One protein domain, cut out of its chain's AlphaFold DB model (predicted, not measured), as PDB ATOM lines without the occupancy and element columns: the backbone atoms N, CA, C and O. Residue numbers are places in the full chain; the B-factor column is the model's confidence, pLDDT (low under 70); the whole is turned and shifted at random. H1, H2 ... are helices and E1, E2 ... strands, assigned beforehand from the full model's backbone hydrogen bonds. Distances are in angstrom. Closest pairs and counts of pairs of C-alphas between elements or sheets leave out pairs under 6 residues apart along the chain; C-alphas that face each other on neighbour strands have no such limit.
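Overview. This is residues 93 to 198 of the 260 residues of an uncharacterized protein of bacterium 0.1xD8-71 (UniProt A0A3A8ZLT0). With little regular structure, four short helices cluster at one end, while the hairpin E1-E2 and the winding tail, residues 169 to 198, make the other. The 106 printed residues hold H1 H2 H3 H4 E1 E2 in that order, mostly helix, with 41 residues in named elements and E1-E2 antiparallel. It is only just compact, close to loose: radius of gyration of the C-alphas 15.1 A, spans 42 by 36 by 22 A.

Along the chain. H1, residues 93 to 100, 10.3 A, begins at C-alpha (58.121, 95.980, 75.616). H2 is residues 111 to 120, 12.3 A; H3 124 to 130, 10.1 A; H4 140 to 149, 14.1 A. E1, residues 161 to 163, spans 6.4 A; E2, 166 to 168, 6.2 A, ends at C-alpha (55.710, 120.257, 64.668).

Arrangement. H1 touches H2, about perpendicular at 74 degrees; closest C-alphas Gln 96 and Val 118, 6.1 A. H1 touches H4 at a steep 52 degrees; closest C-alphas Cys 95 and Tyr 144, 6.9 A. H2-H3 is a helical hairpin, only just steep at 37 degrees; closest C-alphas Leu 113 and Val 126, 6.8 A. N 161 and O 168, 3.1 A, are within hydrogen-bond range. In H1 and H4 every O i to N i+4 pair is within range, in H2 4 of 6, in H3 1 of 3, with 3 of 4 O i to N i+3.

Size, cuts and confidence. The farthest C-alphas, Asn 124 and Asn 165, are 44.2 A apart. The printed part has no cut; link H4 to E1 is long. Of the printed part, 31 residues have pLDDT under 70, among them 159 to 172.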
ATOM      1  N   TYR A  93      59.458  96.541  75.842       96.19
ATOM      2  CA  TYR A  93      58.121  95.980  75.616       96.19
ATOM      3  C   TYR A  93      57.570  96.317  74.229       96.19
ATOM      4  O   TYR A  93      56.881  95.502  73.617       96.19
ATOM      5  N   ILE A  94      57.928  97.480  73.674       95.12
ATOM      6  CA  ILE A  94      57.631  97.801  72.272       95.12
ATOM      7  C   ILE A  94      58.369  96.843  71.337       95.12
ATOM      8  O   ILE A  94      57.765  96.351  70.385       95.12
ATOM      9  N   CYS A  95      59.644  96.546  71.599       94.19
ATOM     10  CA  CYS A  95      60.395  95.565  70.820       94.19
ATOM     11  C   CYS A  95      59.780  94.164  70.925       94.19
ATOM     12  O   CYS A  95      59.638  93.505  69.894       94.19
ATOM     13  N   GLN A  96      59.346  93.741  72.118       94.19
ATOM     14  CA  GLN A  96      58.648  92.466  72.307       94.19
ATOM     15  C   GLN A  96      57.343  92.406  71.513       94.19
ATOM     16  O   GLN A  96      57.130  91.474  70.733       94.19
ATOM     17  N   MET A  97      56.512  93.448  71.608       93.62
ATOM     18  CA  MET A  97      55.301  93.570  70.799       93.62
ATOM     19  C   MET A  97      55.632  93.520  69.300       93.62
ATOM     20  O   MET A  97      54.978  92.817  68.527       93.62
ATOM     21  N   PHE A  98      56.642  94.267  68.857       90.94
ATOM     22  CA  PHE A  98      57.010  94.320  67.447       90.94
ATOM     23  C   PHE A  98      57.529  92.985  66.915       90.94
ATOM     24  O   PHE A  98      57.206  92.624  65.779       90.94
ATOM     25  N   TYR A  99      58.275  92.242  67.727       89.81
ATOM     26  CA  TYR A  99      58.712  90.890  67.414       89.81
ATOM     27  C   TYR A  99      57.519  89.929  67.313       89.81
ATOM     28  O   TYR A  99      57.303  89.326  66.256       89.81
ATOM     29  N   LYS A 100      56.709  89.850  68.377       90.44
ATOM     30  CA  LYS A 100      55.582  88.914  68.524       90.44
ATOM     31  C   LYS A 100      54.513  89.083  67.447       90.44
ATOM     32  O   LYS A 100      53.997  88.094  66.939       90.44
ATOM     33  N   PHE A 101      54.206  90.324  67.069       88.19
ATOM     34  CA  PHE A 101      53.164  90.636  66.084       88.19
ATOM     35  C   PHE A 101      53.711  90.973  64.690       88.19
ATOM     36  O   PHE A 101      52.967  91.416  63.813       88.19
ATOM     37  N   HIS A 102      55.005  90.721  64.465       85.12
ATOM     38  CA  HIS A 102      55.677  90.881  63.174       85.12
ATOM     39  C   HIS A 102      55.636  92.309  62.600       85.12
ATOM     40  O   HIS A 102      55.613  92.499  61.382       85.12
ATOM     41  N   TYR A 103      55.687  93.326  63.464       85.00
ATOM     42  CA  TYR A 103      55.871  94.719  63.042       85.00
ATOM     43  C   TYR A 103      57.318  95.029  62.635       85.00
ATOM     44  O   TYR A 103      57.579  96.045  61.989       85.00
ATOM     45  N   PHE A 104      58.273  94.160  62.975       83.06
ATOM     46  CA  PHE A 104      59.647  94.319  62.525       83.06
ATOM     47  C   PHE A 104      59.804  94.048  61.023       83.06
ATOM     48  O   PHE A 104      59.462  92.983  60.506       83.06
ATOM     49  N   ASN A 105      60.418  94.991  60.306       74.12
ATOM     50  CA  ASN A 105      60.913  94.730  58.957       74.12
ATOM     51  C   ASN A 105      62.387  94.344  59.084       74.12
ATOM     52  O   ASN A 105      63.245  95.220  59.003       74.12
ATOM     53  N   TYR A 106      62.638  93.057  59.364       67.06
ATOM     54  CA  TYR A 106      63.960  92.452  59.568       67.06
ATOM     55  C   TYR A 106      64.944  92.866  58.465       67.06
ATOM     56  O   TYR A 106      65.053  92.224  57.418       67.06
ATOM     57  N   SER A 107      65.663  93.965  58.684       67.06
ATOM     58  CA  SER A 107      66.852  94.268  57.906       67.06
ATOM     59  C   SER A 107      67.936  93.293  58.361       67.06
ATOM     60  O   SER A 107      68.024  92.967  59.546       67.06
ATOM     61  N   LYS A 108      68.777  92.818  57.431       60.94
ATOM     62  CA  LYS A 108      69.876  91.886  57.758       60.94
ATOM     63  C   LYS A 108      70.800  92.415  58.858       60.94
ATOM     64  O   LYS A 108      71.459  91.635  59.525       60.94
ATOM     65  N   ASN A 109      70.834  93.733  59.042       68.75
ATOM     66  CA  ASN A 109      71.677  94.352  60.043       68.75
ATOM     67  C   ASN A 109      71.058  94.265  61.440       68.75
ATOM     68  O   ASN A 109      71.818  94.213  62.383       68.75
ATOM     69  N   LEU A 110      69.738  94.208  61.639       78.06
ATOM     70  CA  LEU A 110      69.151  94.231  62.994       78.06
ATOM     71  C   LEU A 110      68.720  92.863  63.529       78.06
ATOM     72  O   LEU A 110      68.400  92.776  64.710       78.06
ATOM     73  N   SER A 111      68.710  91.816  62.697       81.50
ATOM     74  CA  SER A 111      68.243  90.483  63.110       81.50
ATOM     75  C   SER A 111      68.980  89.967  64.339       81.50
ATOM     76  O   SER A 111      68.347  89.521  65.277       81.50
ATOM     77  N   ASP A 112      70.296  90.145  64.369       84.81
ATOM     78  CA  ASP A 112      71.157  89.748  65.479       84.81
ATOM     79  C   ASP A 112      70.814  90.471  66.802       84.81
ATOM     80  O   ASP A 112      70.664  89.824  67.832       84.81
ATOM     81  N   LEU A 113      70.556  91.788  66.776       87.94
ATOM     82  CA  LEU A 113      70.102  92.518  67.971       87.94
ATOM     83  C   LEU A 113      68.717  92.058  68.442       87.94
ATOM     84  O   LEU A 113      68.457  92.007  69.639       87.94
ATOM     85  N   ILE A 114      67.817  91.741  67.509       87.94
ATOM     86  CA  ILE A 114      66.471  91.253  67.829       87.94
ATOM     87  C   ILE A 114      66.549  89.848  68.436       87.94
ATOM     88  O   ILE A 114      65.968  89.598  69.491       87.94
ATOM     89  N   ASP A 115      67.288  88.943  67.801       88.38
ATOM     90  CA  ASP A 115      67.447  87.569  68.263       88.38
ATOM     91  C   ASP A 115      68.101  87.543  69.649       88.38
ATOM     92  O   ASP A 115      67.579  86.897  70.556       88.38
ATOM     93  N   ASN A 116      69.163  88.323  69.850       89.12
ATOM     94  CA  ASN A 116      69.892  88.309  71.108       89.12
ATOM     95  C   ASN A 116      69.242  89.155  72.209       89.12
ATOM     96  O   ASN A 116      69.200  88.687  73.332       89.12
ATOM     97  N   LEU A 117      68.681  90.346  71.965       90.38
ATOM     98  CA  LEU A 117      68.163  91.202  73.058       90.38
ATOM     99  C   LEU A 117      66.652  91.143  73.278       90.38
ATOM    100  O   LEU A 117      66.176  91.572  74.330       90.38
ATOM    101  N   VAL A 118      65.885  90.682  72.292       89.38
ATOM    102  CA  VAL A 118      64.416  90.633  72.376       89.38
ATOM    103  C   VAL A 118      63.957  89.199  72.616       89.38
ATOM    104  O   VAL A 118      63.143  88.949  73.502       89.38
ATOM    105  N   LYS A 119      64.518  88.242  71.870       87.44
ATOM    106  CA  LYS A 119      64.082  86.844  71.917       87.44
ATOM    107  C   LYS A 119      64.753  86.026  73.021       87.44
ATOM    108  O   LYS A 119      64.047  85.275  73.688       87.44
ATOM    109  N   THR A 120      66.075  86.119  73.190       86.75
ATOM    110  CA  THR A 120      66.808  85.267  74.153       86.75
ATOM    111  C   THR A 120      67.449  86.014  75.317       86.75
ATOM    112  O   THR A 120      67.807  85.367  76.289       86.75
ATOM    113  N   PHE A 121      67.582  87.338  75.234       88.88
ATOM    114  CA  PHE A 121      68.378  88.156  76.157       88.88
ATOM    115  C   PHE A 121      69.790  87.579  76.393       88.88
ATOM    116  O   PHE A 121      70.142  87.205  77.497       88.88
ATOM    117  N   ASN A 122      70.605  87.495  75.342       88.50
ATOM    118  CA  ASN A 122      72.028  87.177  75.417       88.50
ATOM    119  C   ASN A 122      72.833  88.458  75.161       88.50
ATOM    120  O   ASN A 122      73.057  88.858  74.016       88.50
ATOM    121  N   TYR A 123      73.212  89.147  76.236       86.56
ATOM    122  CA  TYR A 123      73.902  90.436  76.129       86.56
ATOM    123  C   TYR A 123      75.355  90.275  75.654       86.56
ATOM    124  O   TYR A 123      75.869  91.128  74.926       86.56
ATOM    125  N   ASN A 124      75.995  89.152  75.996       83.19
ATOM    126  CA  ASN A 124      77.387  88.863  75.649       83.19
ATOM    127  C   ASN A 124      77.626  88.817  74.135       83.19
ATOM    128  O   ASN A 124      78.598  89.400  73.652       83.19
ATOM    129  N   GLU A 125      76.708  88.218  73.374       84.62
ATOM    130  CA  GLU A 125      76.788  88.163  71.904       84.62
ATOM    131  C   GLU A 125      76.654  89.549  71.245       84.62
ATOM    132  O   GLU A 125      77.049  89.755  70.097       84.62
ATOM    133  N   VAL A 126      76.137  90.539  71.980       84.81
ATOM    134  CA  VAL A 126      75.878  91.890  71.468       84.81
ATOM    135  C   VAL A 126      76.968  92.889  71.865       84.81
ATOM    136  O   VAL A 126      77.180  93.874  71.152       84.81
ATOM    137  N   LEU A 127      77.730  92.629  72.932       80.75
ATOM    138  CA  LEU A 127      78.867  93.460  73.370       80.75
ATOM    139  C   LEU A 127      79.880  93.717  72.251       80.75
ATOM    140  O   LEU A 127      80.327  94.844  72.009       80.75
ATOM    141  N   ASP A 128      80.207  92.656  71.523       76.88
ATOM    142  CA  ASP A 128      81.170  92.667  70.429       76.88
ATOM    143  C   ASP A 128      80.723  93.560  69.268       76.88
ATOM    144  O   ASP A 128      81.531  94.066  68.487       76.88
ATOM    145  N   ARG A 129      79.414  93.764  69.155       79.44
ATOM    146  CA  ARG A 129      78.795  94.623  68.163       79.44
ATOM    147  C   ARG A 129      78.655  96.060  68.655       79.44
ATOM    148  O   ARG A 129      78.970  96.970  67.890       79.44
ATOM    149  N   ILE A 130      78.236  96.261  69.906       80.12
ATOM    150  CA  ILE A 130      78.167  97.583  70.551       80.12
ATOM    151  C   ILE A 130      79.540  98.263  70.482       80.12
ATOM    152  O   ILE A 130      79.642  99.415  70.077       80.12
ATOM    153  N   SER A 131      80.614  97.526  70.778       77.25
ATOM    154  CA  SER A 131      81.985  98.054  70.730       77.25
ATOM    155  C   SER A 131      82.463  98.452  69.324       77.25
ATOM    156  O   SER A 131      83.330  99.318  69.187       77.25
ATOM    157  N   LYS A 132      81.911  97.841  68.266       81.00
ATOM    158  CA  LYS A 132      82.301  98.090  66.866       81.00
ATOM    159  C   LYS A 132      81.449  99.171  66.193       81.00
ATOM    160  O   LYS A 132      81.955  99.871  65.313       81.00
ATOM    161  N   ASP A 133      80.182  99.321  66.575       80.50
ATOM    162  CA  ASP A 133      79.273 100.315  66.003       80.50
ATOM    163  C   ASP A 133      79.244 101.593  66.845       80.50
ATOM    164  O   ASP A 133      78.593 101.673  67.881       80.50
ATOM    165  N   LYS A 134      79.893 102.646  66.343       76.06
ATOM    166  CA  LYS A 134      79.946 103.960  67.003       76.06
ATOM    167  C   LYS A 134      78.575 104.627  67.188       76.06
ATOM    168  O   LYS A 134      78.502 105.640  67.878       76.06
ATOM    169  N   ASN A 135      77.522 104.120  66.544       73.38
ATOM    170  CA  ASN A 135      76.156 104.626  66.682       73.38
ATOM    171  C   ASN A 135      75.320 103.831  67.701       73.38
ATOM    172  O   ASN A 135      74.181 104.220  67.965       73.38
ATOM    173  N   LEU A 136      75.846 102.725  68.245       80.44
ATOM    174  CA  LEU A 136      75.213 101.960  69.317       80.44
ATOM    175  C   LEU A 136      75.752 102.423  70.674       80.44
ATOM    176  O   LEU A 136      76.945 102.633  70.863       80.44
ATOM    177  N   SER A 137      74.839 102.610  71.621       81.00
ATOM    178  CA  SER A 137      75.138 103.000  73.001       81.00
ATOM    179  C   SER A 137      75.224 101.757  73.889       81.00
ATOM    180  O   SER A 137      74.583 100.757  73.595       81.00
ATOM    181  N   GLU A 138      75.944 101.839  75.009       80.50
ATOM    182  CA  GLU A 138      75.952 100.779  76.031       80.50
ATOM    183  C   GLU A 138      74.643 100.737  76.842       80.50
ATOM    184  O   GLU A 138      74.263  99.689  77.352       80.50
ATOM    185  N   SER A 139      73.908 101.852  76.949       87.19
ATOM    186  CA  SER A 139      72.576 101.875  77.586       87.19
ATOM    187  C   SER A 139      71.576 100.975  76.847       87.19
ATOM    188  O   SER A 139      71.340 101.182  75.654       87.19
ATOM    189  N   LEU A 140      70.936 100.040  77.567       89.12
ATOM    190  CA  LEU A 140      69.909  99.142  77.020       89.12
ATOM    191  C   LEU A 140      68.745  99.915  76.397       89.12
ATOM    192  O   LEU A 140      68.329  99.606  75.282       89.12
ATOM    193  N   GLU A 141      68.268 100.963  77.069       89.94
ATOM    194  CA  GLU A 141      67.215 101.852  76.565       89.94
ATOM    195  C   GLU A 141      67.587 102.430  75.192       89.94
ATOM    196  O   GLU A 141      66.807 102.368  74.241       89.94
ATOM    197  N   HIS A 142      68.814 102.935  75.046       89.12
ATOM    198  CA  HIS A 142      69.286 103.464  73.769       89.12
ATOM    199  C   HIS A 142      69.422 102.377  72.697       89.12
ATOM    200  O   HIS A 142      69.177 102.662  71.524       89.12
ATOM    201  N   ILE A 143      69.788 101.145  73.063       90.25
ATOM    202  CA  ILE A 143      69.839 100.031  72.108       90.25
ATOM    203  C   ILE A 143      68.427  99.687  71.622       90.25
ATOM    204  O   ILE A 143      68.211  99.590  70.413       90.25
ATOM    205  N   TYR A 144      67.441  99.567  72.515       91.94
ATOM    206  CA  TYR A 144      66.055  99.312  72.107       91.94
ATOM    207  C   TYR A 144      65.478 100.467  71.278       91.94
ATOM    208  O   TYR A 144      64.838 100.221  70.252       91.94
ATOM    209  N   LYS A 145      65.790 101.726  71.623       89.69
ATOM    210  CA  LYS A 145      65.483 102.892  70.774       89.69
ATOM    211  C   LYS A 145      66.112 102.758  69.393       89.69
ATOM    212  O   LYS A 145      65.413 102.923  68.397       89.69
ATOM    213  N   HIS A 146      67.387 102.375  69.310       88.31
ATOM    214  CA  HIS A 146      68.064 102.145  68.036       88.31
ATOM    215  C   HIS A 146      67.371 101.049  67.212       88.31
ATOM    216  O   HIS A 146      67.169 101.234  66.008       88.31
ATOM    217  N   ILE A 147      66.964  99.940  67.841       88.56
ATOM    218  CA  ILE A 147      66.197  98.876  67.182       88.56
ATOM    219  C   ILE A 147      64.895  99.451  66.614       88.56
ATOM    220  O   ILE A 147      64.617  99.223  65.439       88.56
ATOM    221  N   ILE A 148      64.119 100.211  67.396       88.50
ATOM    222  CA  ILE A 148      62.831 100.810  66.991       88.50
ATOM    223  C   ILE A 148      63.000 101.850  65.867       88.50
ATOM    224  O   ILE A 148      62.234 101.870  64.901       88.50
ATOM    225  N   GLU A 149      64.009 102.711  65.956       84.19
ATOM    226  CA  GLU A 149      64.258 103.778  64.981       84.19
ATOM    227  C   GLU A 149      64.773 103.259  63.638       84.19
ATOM    228  O   GLU A 149      64.542 103.887  62.604       84.19
ATOM    229  N   ASN A 150      65.440 102.104  63.634       81.69
ATOM    230  CA  ASN A 150      65.986 101.487  62.425       81.69
ATOM    231  C   ASN A 150      65.109 100.347  61.883       81.69
ATOM    232  O   ASN A 150      65.492  99.649  60.940       81.69
ATOM    233  N   GLN A 151      63.889 100.202  62.409       74.50
ATOM    234  CA  GLN A 151      62.853  99.350  61.828       74.50
ATOM    235  C   GLN A 151      62.571  99.745  60.382       74.50
ATOM    236  O   GLN A 151      62.407 100.914  60.077       74.50
ATOM    237  N   GLY A 152      62.429  98.806  59.452       67.19
ATOM    238  CA  GLY A 152      62.160  99.172  58.054       67.19
ATOM    239  C   GLY A 152      60.740  99.701  57.755       67.19
ATOM    240  O   GLY A 152      60.426  99.861  56.579       67.19
ATOM    241  N   MET A 153      59.864  99.927  58.745       78.56
ATOM    242  CA  MET A 153      58.512 100.481  58.539       78.56
ATOM    243  C   MET A 153      58.470 101.983  58.827       78.56
ATOM    244  O   MET A 153      58.632 102.421  59.964       78.56
ATOM    245  N   ILE A 154      58.164 102.783  57.801       79.56
ATOM    246  CA  ILE A 154      58.210 104.250  57.900       79.56
ATOM    247  C   ILE A 154      57.228 104.821  58.934       79.56
ATOM    248  O   ILE A 154      57.500 105.863  59.520       79.56
ATOM    249  N   CYS A 155      56.089 104.159  59.168       81.06
ATOM    250  CA  CYS A 155      55.049 104.673  60.059       81.06
ATOM    251  C   CYS A 155      55.391 104.566  61.550       81.06
ATOM    252  O   CYS A 155      54.805 105.293  62.354       81.06
ATOM    253  N   ILE A 156      56.343 103.693  61.890       84.50
ATOM    254  CA  ILE A 156      56.893 103.505  63.235       84.50
ATOM    255  C   ILE A 156      57.932 104.586  63.537       84.50
ATOM    256  O   ILE A 156      58.062 105.026  64.671       84.50
ATOM    257  N   HIS A 157      58.650 105.084  62.529       81.44
ATOM    258  CA  HIS A 157      59.674 106.102  62.758       81.44
ATOM    259  C   HIS A 157      59.062 107.372  63.298       81.44
ATOM    260  O   HIS A 157      58.305 108.047  62.606       81.44
ATOM    261  N   ASN A 158      59.430 107.738  64.513       74.75
ATOM    262  CA  ASN A 158      58.957 108.957  65.124       74.75
ATOM    263  C   ASN A 158      59.956 110.096  64.880       74.75
ATOM    264  O   ASN A 158      60.811 110.384  65.711       74.75
ATOM    265  N   LYS A 159      59.869 110.736  63.707       69.00
ATOM    266  CA  LYS A 159      60.671 111.927  63.391       69.00
ATOM    267  C   LYS A 159      59.824 113.180  63.548       69.00
ATOM    268  O   LYS A 159      58.826 113.355  62.851       69.00
ATOM    269  N   PHE A 160      60.251 114.063  64.441       61.47
ATOM    270  CA  PHE A 160      59.675 115.395  64.576       61.47
ATOM    271  C   PHE A 160      60.431 116.392  63.708       61.47
ATOM    272  O   PHE A 160      61.641 116.262  63.509       61.47
ATOM    273  N   ARG A 161      59.722 117.408  63.212       52.44
ATOM    274  CA  ARG A 161      60.362 118.623  62.727       52.44
ATOM    275  C   ARG A 161      60.405 119.602  63.893       52.44
ATOM    276  O   ARG A 161      59.409 119.793  64.586       52.44
ATOM    277  N   TYR A 162      61.573 120.177  64.122       55.03
ATOM    278  CA  TYR A 162      61.739 121.273  65.062       55.03
ATOM    279  C   TYR A 162      61.690 122.570  64.262       55.03
ATOM    280  O   TYR A 162      62.447 122.732  63.300       55.03
ATOM    281  N   ASP A 163      60.773 123.461  64.617       55.84
ATOM    282  CA  ASP A 163      60.746 124.835  64.127       55.84
ATOM    283  C   ASP A 163      60.762 125.823  65.305       55.84
ATOM    284  O   ASP A 163      60.791 125.431  66.473       55.84
ATOM    285  N   SER A 164      60.794 127.122  65.005       53.78
ATOM    286  CA  SER A 164      60.828 128.196  66.008       53.78
ATOM    287  C   SER A 164      59.601 128.230  66.931       53.78
ATOM    288  O   SER A 164      59.640 128.914  67.948       53.78
ATOM    289  N   ASN A 165      58.530 127.503  66.597       56.25
ATOM    290  CA  ASN A 165      57.307 127.372  67.390       56.25
ATOM    291  C   ASN A 165      57.242 126.025  68.137       56.25
ATOM    292  O   ASN A 165      56.223 125.703  68.749       56.25
ATOM    293  N   GLY A 166      58.323 125.239  68.103       62.31
ATOM    294  CA  GLY A 166      58.463 123.982  68.820       62.31
ATOM    295  C   GLY A 166      58.367 122.749  67.923       62.31
ATOM    296  O   GLY A 166      58.845 122.706  66.790       62.31
ATOM    297  N   LYS A 167      57.816 121.680  68.494       64.38
ATOM    298  CA  LYS A 167      57.773 120.339  67.908       64.38
ATOM    299  C   LYS A 167      56.570 120.233  66.972       64.38
ATOM    300  O   LYS A 167      55.451 120.013  67.432       64.38
ATOM    301  N   THR A 168      56.781 120.368  65.665       58.50
ATOM    302  CA  THR A 168      55.710 120.257  64.668       58.50
ATOM    303  C   THR A 168      55.830 118.965  63.871       58.50
ATOM    304  O   THR A 168      56.894 118.532  63.423       58.50
ATOM    305  N   ARG A 169      54.696 118.285  63.697       61.56
ATOM    306  CA  ARG A 169      54.621 117.132  62.805       61.56
ATOM    307  C   ARG A 169      54.534 117.637  61.371       61.56
ATOM    308  O   ARG A 169      53.720 118.508  61.068       61.56
ATOM    309  N   ILE A 170      55.337 117.072  60.475       59.56
ATOM    310  CA  ILE A 170      55.238 117.397  59.051       59.56
ATOM    311  C   ILE A 170      53.868 116.923  58.551       59.56
ATOM    312  O   ILE A 170      53.520 115.745  58.657       59.56
ATOM    313  N   LYS A 171      53.069 117.851  58.017       60.47
ATOM    314  CA  LYS A 171      51.773 117.541  57.407       60.47
ATOM    315  C   LYS A 171      51.991 116.533  56.270       60.47
ATOM    316  O   LYS A 171      52.837 116.763  55.412       60.47
ATOM    317  N   ASN A 172      51.224 115.443  56.270       64.88
ATOM    318  CA  ASN A 172      51.318 114.322  55.320       64.88
ATOM    319  C   ASN A 172      52.576 113.429  55.431       64.88
ATOM    320  O   ASN A 172      52.785 112.601  54.549       64.88
ATOM    321  N   ASP A 173      53.388 113.534  56.491       73.38
ATOM    322  CA  ASP A 173      54.468 112.567  56.740       73.38
ATOM    323  C   ASP A 173      53.894 111.292  57.395       73.38
ATOM    324  O   ASP A 173      53.238 111.386  58.441       73.38
ATOM    325  N   PRO A 174      54.098 110.095  56.802       75.19
ATOM    326  CA  PRO A 174      53.619 108.849  57.384       75.19
ATOM    327  C   PRO A 174      54.301 108.481  58.709       75.19
ATOM    328  O   PRO A 174      53.801 107.615  59.425       75.19
ATOM    329  N   ARG A 175      55.407 109.137  59.068       80.06
ATOM    330  CA  ARG A 175      56.162 108.916  60.306       80.06
ATOM    331  C   ARG A 175      55.346 109.164  61.574       80.06
ATOM    332  O   ARG A 175      54.536 110.093  61.664       80.06
ATOM    333  N   GLY A 176      55.534 108.288  62.558       81.56
ATOM    334  CA  GLY A 176      54.835 108.276  63.842       81.56
ATOM    335  C   GLY A 176      53.330 107.997  63.745       81.56
ATOM    336  O   GLY A 176      52.621 108.143  64.735       81.56
ATOM    337  N   ILE A 177      52.787 107.653  62.564       84.81
ATOM    338  CA  ILE A 177      51.354 107.331  62.404       84.81
ATOM    339  C   ILE A 177      50.989 106.103  63.227       84.81
ATOM    340  O   ILE A 177      49.885 106.060  63.768       84.81
ATOM    341  N   PHE A 178      51.922 105.159  63.357       87.69
ATOM    342  CA  PHE A 178      51.722 103.917  64.089       87.69
ATOM    343  C   PHE A 178      51.130 104.142  65.488       87.69
ATOM    344  O   PHE A 178      50.221 103.418  65.874       87.69
ATOM    345  N   TYR A 179      51.573 105.179  66.198       88.94
ATOM    346  CA  TYR A 179      51.229 105.399  67.603       88.94
ATOM    347  C   TYR A 179      49.944 106.194  67.845       88.94
ATOM    348  O   TYR A 179      49.507 106.284  68.983       88.94
ATOM    349  N   VAL A 180      49.362 106.821  66.815       88.44
ATOM    350  CA  VAL A 180      48.345 107.872  67.036       88.44
ATOM    351  C   VAL A 180      47.065 107.719  66.226       88.44
ATOM    352  O   VAL A 180      46.125 108.479  66.431       88.44
ATOM    353  N   LYS A 181      47.029 106.810  65.249       87.19
ATOM    354  CA  LYS A 181      45.827 106.515  64.458       87.19
ATOM    355  C   LYS A 181      45.939 105.158  63.774       87.19
ATOM    356  O   LYS A 181      47.015 104.552  63.743       87.19
ATOM    357  N   ASP A 182      44.842 104.712  63.182       86.38
ATOM    358  CA  ASP A 182      44.819 103.550  62.297       86.38
ATOM    359  C   ASP A 182      45.824 103.748  61.159       86.38
ATOM    360  O   ASP A 182      45.935 104.835  60.567       86.38
ATOM    361  N   CYS A 183      46.623 102.723  60.875       70.81
ATOM    362  CA  CYS A 183      47.601 102.850  59.802       70.81
ATOM    363  C   CYS A 183      46.915 102.633  58.455       70.81
ATOM    364  O   CYS A 183      46.629 101.523  58.026       70.81
ATOM    365  N   ASN A 184      46.731 103.749  57.754       65.62
ATOM    366  CA  ASN A 184      46.301 103.805  56.356       65.62
ATOM    367  C   ASN A 184      47.503 103.798  55.403       65.62
ATOM    368  O   ASN A 184      47.492 104.438  54.350       65.62
ATOM    369  N   CYS A 185      48.602 103.186  55.831       63.28
ATOM    370  CA  CYS A 185      49.851 103.212  55.106       63.28
ATOM    371  C   CYS A 185      49.689 102.364  53.836       63.28
ATOM    372  O   CYS A 185      49.248 101.219  53.910       63.28
ATOM    373  N   ASP A 186      50.029 102.913  52.664       60.56
ATOM    374  CA  ASP A 186      50.073 102.124  51.428       60.56
ATOM    375  C   ASP A 186      50.976 100.897  51.666       60.56
ATOM    376  O   ASP A 186      52.060 101.034  52.245       60.56
ATOM    377  N   ARG A 187      50.543  99.706  51.218       60.31
ATOM    378  CA  ARG A 187      51.303  98.443  51.324       60.31
ATOM    379  C   ARG A 187      52.733  98.567  50.780       60.31
ATOM    380  O   ARG A 187      53.598  97.774  51.141       60.31
ATOM    381  N   ARG A 188      53.008  99.578  49.945       58.94
ATOM    382  CA  ARG A 188      54.360  99.956  49.501       58.94
ATOM    383  C   ARG A 188      55.323 100.342  50.630       58.94
ATOM    384  O   ARG A 188      56.525 100.173  50.460       58.94
ATOM    385  N   TYR A 189      54.832 100.848  51.760       59.59
ATOM    386  CA  TYR A 189      55.663 101.339  52.869       59.59
ATOM    387  C   TYR A 189      55.549 100.510  54.150       59.59
ATOM    388  O   TYR A 189      56.290 100.752  55.107       59.59
ATOM    389  N   CYS A 190      54.603  99.574  54.201       64.25
ATOM    390  CA  CYS A 190      54.222  98.851  55.404       64.25
ATOM    391  C   CYS A 190      53.748  97.423  55.041       64.25
ATOM    392  O   CYS A 190      52.947  97.252  54.125       64.25
ATOM    393  N   LYS A 191      54.275  96.388  55.719       59.94
ATOM    394  CA  LYS A 191      53.968  94.964  55.446       59.94
ATOM    395  C   LYS A 191      52.602  94.537  56.020       59.94
ATOM    396  O   LYS A 191      51.903  95.336  56.636       59.94
ATOM    397  N   ILE A 192      52.203  93.281  55.794       53.03
ATOM    398  CA  ILE A 192      51.018  92.639  56.406       53.03
ATOM    399  C   ILE A 192      51.016  92.888  57.933       53.03
ATOM    400  O   ILE A 192      52.085  92.937  58.530       53.03
ATOM    401  N   ASN A 193      49.836  93.114  58.528       57.09
ATOM    402  CA  ASN A 193      49.580  93.563  59.918       57.09
ATOM    403  C   ASN A 193      49.874  95.038  60.218       57.09
ATOM    404  O   ASN A 193      49.473  95.558  61.250       57.09
ATOM    405  N   SER A 194      50.483  95.786  59.300       59.12
ATOM    406  CA  SER A 194      50.575  97.236  59.485       59.12
ATOM    407  C   SER A 194      49.227  97.944  59.448       59.12
ATOM    408  O   SER A 194      49.147  99.046  59.955       59.12
ATOM    409  N   THR A 195      48.177  97.330  58.904       69.88
ATOM    410  CA  THR A 195      46.821  97.896  58.833       69.88
ATOM    411  C   THR A 195      46.042  97.787  60.142       69.88
ATOM    412  O   THR A 195      44.846  98.068  60.156       69.88
ATOM    413  N   ASP A 196      46.687  97.354  61.223       85.56
ATOM    414  CA  ASP A 196      46.043  97.227  62.521       85.56
ATOM    415  C   ASP A 196      45.532  98.584  63.019       85.56
ATOM    416  O   ASP A 196      46.173  99.638  62.856       85.56
ATOM    417  N   SER A 197      44.345  98.542  63.628       90.94
ATOM    418  CA  SER A 197      43.730  99.713  64.242       90.94
ATOM    419  C   SER A 197      44.604 100.241  65.376       90.94
ATOM    420  O   SER A 197      45.420  99.522  65.965       90.94
ATOM    421  N   LEU A 198      44.456 101.529  65.680       92.88
ATOM    422  CA  LEU A 198      45.088 102.164  66.830       92.88
ATOM    423  C   LEU A 198      44.817 101.367  68.107       92.88
ATOM    424  O   LEU A 198      45.746 101.076  68.855       92.88
TER     425      LEU A 198